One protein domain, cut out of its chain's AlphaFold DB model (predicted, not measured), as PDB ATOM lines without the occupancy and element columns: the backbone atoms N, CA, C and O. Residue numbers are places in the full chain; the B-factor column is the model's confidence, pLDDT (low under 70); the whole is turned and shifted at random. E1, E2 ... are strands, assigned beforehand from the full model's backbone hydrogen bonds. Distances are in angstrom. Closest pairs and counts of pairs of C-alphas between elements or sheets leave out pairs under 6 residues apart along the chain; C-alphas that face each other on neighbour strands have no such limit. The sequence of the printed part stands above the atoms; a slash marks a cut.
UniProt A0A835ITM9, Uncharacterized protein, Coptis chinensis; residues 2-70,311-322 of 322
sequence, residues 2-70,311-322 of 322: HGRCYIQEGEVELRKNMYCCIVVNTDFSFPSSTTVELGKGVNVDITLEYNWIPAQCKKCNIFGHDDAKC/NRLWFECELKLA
ATOM      1  N   HIS A   2     174.623 197.599 217.225       38.28
ATOM      2  CA  HIS A   2     175.878 197.243 216.553       38.28
ATOM      3  C   HIS A   2     175.591 196.222 215.449       38.28
ATOM      4  O   HIS A   2     175.319 195.057 215.738       38.28
ATOM      5  N   GLY A   3     175.615 196.662 214.189       40.44
ATOM      6  CA  GLY A   3     175.801 195.740 213.073       40.44
ATOM      7  C   GLY A   3     177.214 195.170 213.171       40.44
ATOM      8  O   GLY A   3     178.161 195.931 213.355       40.44
ATOM      9  N   ARG A   4     177.366 193.845 213.128       43.72
ATOM     10  CA  ARG A   4     178.691 193.215 213.134       43.72
ATOM     11  C   ARG A   4     179.148 193.052 211.690       43.72
ATOM     12  O   ARG A   4     178.597 192.233 210.959       43.72
ATOM     13  N   CYS A   5     180.130 193.848 211.287       43.81
ATOM     14  CA  CYS A   5     180.857 193.621 210.047       43.81
ATOM     15  C   CYS A   5     181.900 192.528 210.301       43.81
ATOM     16  O   CYS A   5     182.627 192.595 211.290       43.81
ATOM     17  N   TYR A   6     181.953 191.517 209.438       49.38
ATOM     18  CA  TYR A   6     182.979 190.482 209.496       49.38
ATOM     19  C   TYR A   6     183.879 190.657 208.285       49.38
ATOM     20  O   TYR A   6     183.501 190.319 207.167       49.38
ATOM     21  N   ILE A   7     185.075 191.184 208.509       53.81
ATOM     22  CA  ILE A   7     186.118 191.152 207.493       53.81
ATOM     23  C   ILE A   7     186.756 189.775 207.613       53.81
ATOM     24  O   ILE A   7     187.291 189.423 208.660       53.81
ATOM     25  N   GLN A   8     186.627 188.958 206.572       43.31
ATOM     26  CA  GLN A   8     187.326 187.683 206.545       43.31
ATOM     27  C   GLN A   8     188.820 187.986 206.404       43.31
ATOM     28  O   GLN A   8     189.246 188.497 205.369       43.31
ATOM     29  N   GLU A   9     189.588 187.717 207.463       40.00
ATOM     30  CA  GLU A   9     191.043 187.879 207.496       40.00
ATOM     31  C   GLU A   9     191.687 186.917 206.487       40.00
ATOM     32  O   GLU A   9     191.973 185.757 206.771       40.00
ATOM     33  N   GLY A  10     191.854 187.384 205.253       42.25
ATOM     34  CA  GLY A  10     192.872 186.870 204.349       42.25
ATOM     35  C   GLY A  10     194.147 187.674 204.562       42.25
ATOM     36  O   GLY A  10     194.077 188.853 204.892       42.25
ATOM     37  N   GLU A  11     195.313 187.067 204.373       44.38
ATOM     38  CA  GLU A  11     196.584 187.790 204.322       44.38
ATOM     39  C   GLU A  11     196.526 188.768 203.130       44.38
ATOM     40  O   GLU A  11     196.709 188.389 201.971       44.38
ATOM     41  N   VAL A  12     196.119 190.014 203.396       45.19
ATOM     42  CA  VAL A  12     195.846 191.003 202.352       45.19
ATOM     43  C   VAL A  12     197.174 191.607 201.916       45.19
ATOM     44  O   VAL A  12     197.664 192.580 202.485       45.19
ATOM     45  N   GLU A  13     197.764 191.053 200.862       50.66
ATOM     46  CA  GLU A  13     198.656 191.845 200.021       50.66
ATOM     47  C   GLU A  13     197.809 193.024 199.518       50.66
ATOM     48  O   GLU A  13     196.849 192.797 198.783       50.66
ATOM     49  N   LEU A  14     198.104 194.250 199.981       51.53
ATOM     50  CA  LEU A  14     197.421 195.506 199.626       51.53
ATOM     51  C   LEU A  14     197.527 195.765 198.115       51.53
ATOM     52  O   LEU A  14     198.259 196.628 197.632       51.53
ATOM     53  N   ARG A  15     196.803 194.980 197.329       51.56
ATOM     54  CA  ARG A  15     196.501 195.281 195.943       51.56
ATOM     55  C   ARG A  15     195.430 196.360 195.968       51.56
ATOM     56  O   ARG A  15     194.616 196.411 196.882       51.56
ATOM     57  N   LYS A  16     195.449 197.227 194.956       61.47
ATOM     58  CA  LYS A  16     194.661 198.471 194.869       61.47
ATOM     59  C   LYS A  16     193.145 198.338 195.100       61.47
ATOM     60  O   LYS A  16     192.496 199.365 195.233       61.47
ATOM     61  N   ASN A  17     192.596 197.125 195.183       61.19
ATOM     62  CA  ASN A  17     191.177 196.879 195.386       61.19
ATOM     63  C   ASN A  17     191.006 195.842 196.511       61.19
ATOM     64  O   ASN A  17     191.333 194.668 196.322       61.19
ATOM     65  N   MET A  18     190.495 196.274 197.667       68.12
ATOM     66  CA  MET A  18     190.071 195.385 198.752       68.12
ATOM     67  C   MET A  18     188.560 195.167 198.650       68.12
ATOM     68  O   MET A  18     187.813 196.131 198.500       68.12
ATOM     69  N   TYR A  19     188.119 193.913 198.746       69.06
ATOM     70  CA  TYR A  19     186.701 193.559 198.827       69.06
ATOM     71  C   TYR A  19     186.406 193.061 200.241       69.06
ATOM     72  O   TYR A  19     187.115 192.193 200.747       69.06
ATOM     73  N   CYS A  20     185.367 193.595 200.880       68.56
ATOM     74  CA  CYS A  20     184.897 193.117 202.180       68.56
ATOM     75  C   CYS A  20     183.436 192.665 202.093       68.56
ATOM     76  O   CYS A  20     182.633 193.255 201.370       68.56
ATOM     77  N   CYS A  21     183.101 191.599 202.824       69.81
ATOM     78  CA  CYS A  21     181.729 191.118 202.954       69.81
ATOM     79  C   CYS A  21     181.088 191.769 204.178       69.81
ATOM     80  O   CYS A  21     181.508 191.526 205.306       69.81
ATOM     81  N   ILE A  22     180.038 192.560 203.971       70.50
ATOM     82  CA  ILE A  22     179.317 193.199 205.074       70.50
ATOM     83  C   ILE A  22     177.991 192.477 205.272       70.50
ATOM     84  O   ILE A  22     177.122 192.497 204.400       70.50
ATOM     85  N   VAL A  23     177.823 191.849 206.436       73.44
ATOM     86  CA  VAL A  23     176.540 191.273 206.843       73.44
ATOM     87  C   VAL A  23     175.735 192.366 207.533       73.44
ATOM     88  O   VAL A  23     175.977 192.705 208.688       73.44
ATOM     89  N   VAL A  24     174.774 192.931 206.808       73.75
ATOM     90  CA  VAL A  24     173.862 193.947 207.342       73.75
ATOM     91  C   VAL A  24     172.579 193.259 207.800       73.75
ATOM     92  O   VAL A  24     172.038 192.408 207.095       73.75
ATOM     93  N   ASN A  25     172.094 193.612 208.989       73.25
ATOM     94  CA  ASN A  25     170.783 193.162 209.441       73.25
ATOM     95  C   ASN A  25     169.694 193.991 208.727       73.25
ATOM     96  O   ASN A  25     169.856 195.194 208.536       73.25
ATOM     97  N   THR A  26     168.603 193.357 208.297       64.19
ATOM     98  CA  THR A  26     167.600 193.959 207.396       64.19
ATOM     99  C   THR A  26     166.824 195.119 207.985       64.19
ATOM    100  O   THR A  26     166.215 195.889 207.248       64.19
ATOM    101  N   ASP A  27     166.866 195.250 209.304       72.94
ATOM    102  CA  ASP A  27     166.175 196.308 210.028       72.94
ATOM    103  C   ASP A  27     166.937 197.646 209.965       72.94
ATOM    104  O   ASP A  27     166.481 198.644 210.521       72.94
ATOM    105  N   PHE A  28     168.099 197.683 209.301       68.38
ATOM    106  CA  PHE A  28     168.996 198.834 209.277       68.38
ATOM    107  C   PHE A  28     169.180 199.399 207.869       68.38
ATOM    108  O   PHE A  28     169.207 198.681 206.869       68.38
ATOM    109  N   SER A  29     169.359 200.717 207.807       78.81
ATOM    110  CA  SER A  29     169.893 201.391 206.629       78.81
ATOM    111  C   SER A  29     171.330 200.936 206.369       78.81
ATOM    112  O   SER A  29     172.102 200.754 207.312       78.81
ATOM    113  N   PHE A  30     171.704 200.803 205.095       82.69
ATOM    114  CA  PHE A  30     173.091 200.545 204.711       82.69
ATOM    115  C   PHE A  30     174.004 201.653 205.256       82.69
ATOM    116  O   PHE A  30     173.723 202.829 205.008       82.69
ATOM    117  N   PRO A  31     175.059 201.317 206.015       86.31
ATOM    118  CA  PRO A  31     175.981 202.320 206.524       86.31
ATOM    119  C   PRO A  31     176.745 202.969 205.365       86.31
ATOM    120  O   PRO A  31     177.212 202.284 204.463       86.31
ATOM    121  N   SER A  32     176.895 204.293 205.394       87.06
ATOM    122  CA  SER A  32     177.701 205.032 204.410       87.06
ATOM    123  C   SER A  32     179.203 204.936 204.679       87.06
ATOM    124  O   SER A  32     180.012 205.178 203.788       87.06
ATOM    125  N   SER A  33     179.587 204.593 205.907       89.25
ATOM    126  CA  SER A  33     180.973 204.404 206.314       89.25
ATOM    127  C   SER A  33     181.085 203.378 207.439       89.25
ATOM    128  O   SER A  33     180.123 203.107 208.159       89.25
ATOM    129  N   THR A  34     182.267 202.789 207.580       88.69
ATOM    130  CA  THR A  34     182.624 201.918 208.701       88.69
ATOM    131  C   THR A  34     184.065 202.176 209.110       88.69
ATOM    132  O   THR A  34     184.912 202.443 208.262       88.69
ATOM    133  N   THR A  35     184.355 202.056 210.399       89.50
ATOM    134  CA  THR A  35     185.722 202.128 210.919       89.50
ATOM    135  C   THR A  35     186.300 200.719 210.984       89.50
ATOM    136  O   THR A  35     185.632 199.801 211.465       89.50
ATOM    137  N   VAL A  36     187.516 200.532 210.481       88.38
ATOM    138  CA  VAL A  36     188.247 199.262 210.561       88.38
ATOM    139  C   VAL A  36     189.546 199.488 211.319       88.38
ATOM    140  O   VAL A  36     190.290 200.422 211.016       88.38
ATOM    141  N   GLU A  37     189.819 198.629 212.297       90.44
ATOM    142  CA  GLU A  37     191.088 198.628 213.018       90.44
ATOM    143  C   GLU A  37     192.121 197.814 212.224       90.44
ATOM    144  O   GLU A  37     191.972 196.606 212.044       90.44
ATOM    145  N   LEU A  38     193.182 198.466 211.739       87.25
ATOM    146  CA  LEU A  38     194.286 197.827 210.998       87.25
ATOM    147  C   LEU A  38     195.416 197.331 211.924       87.25
ATOM    148  O   LEU A  38     196.539 197.080 211.481       87.25
ATOM    149  N   GLY A  39     195.123 197.196 213.218       87.25
ATOM    150  CA  GLY A  39     196.074 196.841 214.266       87.25
ATOM    151  C   GLY A  39     196.824 198.043 214.848       87.25
ATOM    152  O   GLY A  39     196.860 199.137 214.284       87.25
ATOM    153  N   LYS A  40     197.436 197.832 216.023       91.56
ATOM    154  CA  LYS A  40     198.159 198.860 216.806       91.56
ATOM    155  C   LYS A  40     197.301 200.089 217.161       91.56
ATOM    156  O   LYS A  40     197.841 201.185 217.295       91.56
ATOM    157  N   GLY A  41     195.983 199.918 217.292       92.94
ATOM    158  CA  GLY A  41     195.053 201.012 217.574       92.94
ATOM    159  C   GLY A  41     194.871 202.003 216.420       92.94
ATOM    160  O   GLY A  41     194.331 203.088 216.631       92.94
ATOM    161  N   VAL A  42     195.331 201.670 215.206       90.44
ATOM    162  CA  VAL A  42     195.091 202.495 214.019       90.44
ATOM    163  C   VAL A  42     193.708 202.170 213.470       90.44
ATOM    164  O   VAL A  42     193.485 201.105 212.896       90.44
ATOM    165  N   ASN A  43     192.801 203.125 213.630       92.75
ATOM    166  CA  ASN A  43     191.460 203.088 213.070       92.75
ATOM    167  C   ASN A  43     191.436 203.869 211.758       92.75
ATOM    168  O   ASN A  43     191.899 205.009 211.709       92.75
ATOM    169  N   VAL A  44     190.892 203.267 210.703       91.06
ATOM    170  CA  VAL A  44     190.664 203.943 209.423       91.06
ATOM    171  C   VAL A  44     189.179 203.940 209.122       91.06
ATOM    172  O   VAL A  44     188.539 202.886 209.090       91.06
ATOM    173  N   ASP A  45     188.650 205.135 208.883       91.06
ATOM    174  CA  ASP A  45     187.289 205.316 208.407       91.06
ATOM    175  C   ASP A  45     187.239 205.063 206.906       91.06
ATOM    176  O   ASP A  45     187.930 205.692 206.106       91.06
ATOM    177  N   ILE A  46     186.401 204.111 206.528       89.00
ATOM    178  CA  ILE A  46     186.233 203.667 205.157       89.00
ATOM    179  C   ILE A  46     184.846 204.086 204.698       89.00
ATOM    180  O   ILE A  46     183.847 203.750 205.333       89.00
ATOM    181  N   THR A  47     184.784 204.788 203.568       89.19
ATOM    182  CA  THR A  47     183.513 205.082 202.896       89.19
ATOM    183  C   THR A  47     183.068 203.856 202.108       89.19
ATOM    184  O   THR A  47     183.853 203.265 201.367       89.19
ATOM    185  N   LEU A  48     181.810 203.463 202.286       87.38
ATOM    186  CA  LEU A  48     181.231 202.287 201.653       87.38
ATOM    187  C   LEU A  48     180.406 202.712 200.440       87.38
ATOM    188  O   LEU A  48     179.381 203.380 200.569       87.38
ATOM    189  N   GLU A  49     180.843 202.288 199.257       87.50
ATOM    190  CA  GLU A  49     180.073 202.414 198.023       87.50
ATOM    191  C   GLU A  49     179.499 201.045 197.641       87.50
ATOM    192  O   GLU A  49     180.216 200.050 197.500       87.50
ATOM    193  N   TYR A  50     178.177 200.987 197.488       85.44
ATOM    194  CA  TYR A  50     177.470 199.780 197.078       85.44
ATOM    195  C   TYR A  50     177.153 199.868 195.589       85.44
ATOM    196  O   TYR A  50     176.334 200.686 195.171       85.44
ATOM    197  N   ASN A  51     177.749 198.982 194.790       84.25
ATOM    198  CA  ASN A  51     177.481 198.912 193.348       84.25
ATOM    199  C   ASN A  51     176.017 198.576 193.035       84.25
ATOM    200  O   ASN A  51     175.495 198.922 191.975       84.25
ATOM    201  N   TRP A  52     175.348 197.883 193.957       86.81
ATOM    202  CA  TRP A  52     173.942 197.547 193.835       86.81
ATOM    203  C   TRP A  52     173.294 197.406 195.209       86.81
ATOM    204  O   TRP A  52     173.766 196.651 196.058       86.81
ATOM    205  N   ILE A  53     172.180 198.111 195.399       83.12
ATOM    206  CA  ILE A  53     171.342 198.013 196.592       83.12
ATOM    207  C   ILE A  53     170.031 197.333 196.170       83.12
ATOM    208  O   ILE A  53     169.323 197.874 195.313       83.12
ATOM    209  N   PRO A  54     169.685 196.149 196.714       85.62
ATOM    210  CA  PRO A  54     168.423 195.497 196.398       85.62
ATOM    211  C   PRO A  54     167.247 196.374 196.831       85.62
ATOM    212  O   PRO A  54     167.305 197.051 197.857       85.62
ATOM    213  N   ALA A  55     166.153 196.328 196.069       86.12
ATOM    214  CA  ALA A  55     164.931 197.024 196.450       86.12
ATOM    215  C   ALA A  55     164.445 196.528 197.824       86.12
ATOM    216  O   ALA A  55     164.294 195.319 198.048       86.12
ATOM    217  N   GLN A  56     164.216 197.477 198.730       89.88
ATOM    218  CA  GLN A  56     163.606 197.232 200.030       89.88
ATOM    219  C   GLN A  56     162.107 197.493 199.927       89.88
ATOM    220  O   GLN A  56     161.680 198.556 199.472       89.88
ATOM    221  N   CYS A  57     161.303 196.530 200.367       91.44
ATOM    222  CA  CYS A  57     159.868 196.723 200.466       91.44
ATOM    223  C   CYS A  57     159.549 197.693 201.610       91.44
ATOM    224  O   CYS A  57     159.830 197.391 202.764       91.44
ATOM    225  N   LYS A  58     158.889 198.816 201.329       90.44
ATOM    226  CA  LYS A  58     158.501 199.842 202.312       90.44
ATOM    227  C   LYS A  58     157.427 199.374 203.294       90.44
ATOM    228  O   LYS A  58     157.177 200.037 204.293       90.44
ATOM    229  N   LYS A  59     156.739 198.268 202.990       91.31
ATOM    230  CA  LYS A  59     155.652 197.734 203.829       91.31
ATOM    231  C   LYS A  59     156.153 196.804 204.921       91.31
ATOM    232  O   LYS A  59     155.607 196.822 206.016       91.31
ATOM    233  N   CYS A  60     157.143 195.969 204.615       89.62
ATOM    234  CA  CYS A  60     157.685 194.991 205.561       89.62
ATOM    235  C   CYS A  60     159.169 195.200 205.883       89.62
ATOM    236  O   CYS A  60     159.702 194.456 206.695       89.62
ATOM    237  N   ASN A  61     159.833 196.164 205.243       87.31
ATOM    238  CA  ASN A  61     161.268 196.448 205.343       87.31
ATOM    239  C   ASN A  61     162.189 195.267 204.981       87.31
ATOM    240  O   ASN A  61     163.383 195.303 205.260       87.31
ATOM    241  N   ILE A  62     161.662 194.244 204.297       85.69
ATOM    242  CA  ILE A  62     162.426 193.081 203.835       85.69
ATOM    243  C   ILE A  62     162.928 193.325 202.407       85.69
ATOM    244  O   ILE A  62     162.207 193.837 201.546       85.69
ATOM    245  N   PHE A  63     164.168 192.918 202.152       86.38
ATOM    246  CA  PHE A  63     164.755 192.905 200.816       86.38
ATOM    247  C   PHE A  63     164.272 191.704 199.999       86.38
ATOM    248  O   PHE A  63     164.059 190.615 200.529       86.38
ATOM    249  N   GLY A  64     164.152 191.881 198.682       86.50
ATOM    250  CA  GLY A  64     163.881 190.779 197.748       86.50
ATOM    251  C   GLY A  64     162.485 190.773 197.128       86.50
ATOM    252  O   GLY A  64     162.185 189.896 196.319       86.50
ATOM    253  N   HIS A  65     161.637 191.755 197.442       89.12
ATOM    254  CA  HIS A  65     160.407 192.005 196.696       89.12
ATOM    255  C   HIS A  65     160.042 193.491 196.677       89.12
ATOM    256  O   HIS A  65     160.384 194.240 197.586       89.12
ATOM    257  N   ASP A  66     159.304 193.894 195.645       91.50
ATOM    258  CA  ASP A  66     158.747 195.242 195.532       91.50
ATOM    259  C   ASP A  66     157.492 195.394 196.401       91.50
ATOM    260  O   ASP A  66     156.792 194.414 196.670       91.50
ATOM    261  N   ASP A  67     157.115 196.635 196.718       92.31
ATOM    262  CA  ASP A  67     155.906 196.958 197.492       92.31
ATOM    263  C   ASP A  67     154.632 196.288 196.957       92.31
ATOM    264  O   ASP A  67     153.737 195.973 197.740       92.31
ATOM    265  N   ALA A  68     154.540 196.077 195.639       91.50
ATOM    266  CA  ALA A  68     153.398 195.454 194.964       91.50
ATOM    267  C   ALA A  68     153.315 193.929 195.148       91.50
ATOM    268  O   ALA A  68     152.267 193.329 194.922       91.50
ATOM    269  N   LYS A  69     154.424 193.289 195.527       90.50
ATOM    270  CA  LYS A  69     154.529 191.844 195.771       90.50
ATOM    271  C   LYS A  69     154.678 191.537 197.260       90.50
ATOM    272  O   LYS A  69     155.029 190.415 197.618       90.50
ATOM    273  N   CYS A  70     154.440 192.525 198.123       92.94
ATOM    274  CA  CYS A  70     154.592 192.345 199.554       92.94
ATOM    275  C   CYS A  70     153.542 191.357 200.084       92.94
ATOM    276  O   CYS A  70     152.344 191.608 199.918       92.94
ATOM    277  N   ASN A 311     167.838 187.654 206.774       52.72
ATOM    278  CA  ASN A 311     168.229 187.738 205.374       52.72
ATOM    279  C   ASN A 311     169.711 188.109 205.333       52.72
ATOM    280  O   ASN A 311     170.085 189.258 205.551       52.72
ATOM    281  N   ARG A 312     170.565 187.116 205.082       53.50
ATOM    282  CA  ARG A 312     171.972 187.363 204.772       53.50
ATOM    283  C   ARG A 312     172.060 187.868 203.341       53.50
ATOM    284  O   ARG A 312     171.773 187.128 202.402       53.50
ATOM    285  N   LEU A 313     172.445 189.126 203.191       56.56
ATOM    286  CA  LEU A 313     172.755 189.715 201.899       56.56
ATOM    287  C   LEU A 313     174.271 189.760 201.726       56.56
ATOM    288  O   LEU A 313     175.005 190.029 202.676       56.56
ATOM    289  N   TRP A 314     174.715 189.451 200.513       57.69
ATOM    290  CA  TRP A 314     176.120 189.441 200.125       57.69
ATOM    291  C   TRP A 314     176.361 190.634 199.210       57.69
ATOM    292  O   TRP A 314     175.621 190.816 198.242       57.69
ATOM    293  N   PHE A 315     177.383 191.426 199.518       60.00
ATOM    294  CA  PHE A 315     177.756 192.595 198.732       60.00
ATOM    295  C   PHE A 315     179.237 192.542 198.394       60.00
ATOM    296  O   PHE A 315     180.062 192.254 199.258       60.00
ATOM    297  N   GLU A 316     179.550 192.852 197.141       55.84
ATOM    298  CA  GLU A 316     180.887 193.266 196.742       55.84
ATOM    299  C   GLU A 316     180.956 194.786 196.906       55.84
ATOM    300  O   GLU A 316     180.304 195.530 196.168       55.84
ATOM    301  N   CYS A 317     181.707 195.242 197.906       55.38
ATOM    302  CA  CYS A 317     182.038 196.653 198.079       55.38
ATOM    303  C   CYS A 317     183.447 196.905 197.546       55.38
ATOM    304  O   CYS A 317     184.367 196.144 197.850       55.38
ATOM    305  N   GLU A 318     183.608 197.977 196.772       60.00
ATOM    306  CA  GLU A 318     184.921 198.478 196.381       60.00
ATOM    307  C   GLU A 318     185.397 199.473 197.433       60.00
ATOM    308  O   GLU A 318     184.684 200.408 197.802       60.00
ATOM    309  N   LEU A 319     186.601 199.245 197.942       59.81
ATOM    310  CA  LEU A 319     187.144 200.016 199.042       59.81
ATOM    311  C   LEU A 319     188.154 201.026 198.506       59.81
ATOM    312  O   LEU A 319     189.237 200.657 198.052       59.81
ATOM    313  N   LYS A 320     187.779 202.304 198.543       59.72
ATOM    314  CA  LYS A 320     188.648 203.414 198.146       59.72
ATOM    315  C   LYS A 320     189.332 203.964 199.392       59.72
ATOM    316  O   LYS A 320     188.673 204.516 200.267       59.72
ATOM    317  N   LEU A 321     190.648 203.783 199.475       58.59
ATOM    318  CA  LEU A 321     191.474 204.497 200.446       58.59
ATOM    319  C   LEU A 321     191.590 205.951 199.975       58.59
ATOM    320  O   LEU A 321     191.963 206.182 198.822       58.59
ATOM    321  N   ALA A 322     191.198 206.886 200.839       54.50
ATOM    322  CA  ALA A 322     191.361 208.320 200.609       54.50
ATOM    323  C   ALA A 322     192.825 208.750 200.783       54.50
ATOM    324  O   ALA A 322     193.525 208.134 201.622       54.50
TER     325      ALA A 322
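This is residues 2 to 70 and 311 to 322 of the 322 residues of an uncharacterized protein of Coptis chinensis (UniProt A0A835ITM9). With little regular structure, this is a small, loosely formed sheet in which the hairpin of E2 and E3 meets the short strand E4 only at a point, through E3, and E1 pairs with E4 on its other side, while residues 51 to 70 make a looped arm at the far end from the hairpin's turn. The 81 printed residues have no named helix and four named strands, E1 to E4 along the chain, in antiparallel order E1, E4, E3, E2; the class is all strand, with 19 residues in named elements. The whole is loose, radius of gyration of the C-alphas 14.8 A, spanning 48 by 24 by 22 A.

E3, residues 43 to 50, is 21.5 A long from C-alpha 43 at (191.460, 203.088, 213.070). E2, residues 33 to 37, is 13.4 A; E4, residues 317 to 319, 6.2 A; E1, residues 18 to 20, 6.6 A from C-alpha 18 at (190.071, 195.385, 198.752).

N 34 and O 46 of E2 and E3 are 2.9 A apart, within hydrogen-bond range. E3 and E4 meet only at a point, C-alphas 50 and 317, 5.6 A. E4 and E1 are antiparallel, with N 319 and O 18 at 3.4 A.

Residues 71 to 310 are cut out, C-alphas 70 and 311 being 15.5 A apart. E1 to E2 is a long link. Residues 2 to 21, 26, 28 and 311 to 322 have pLDDT under 70.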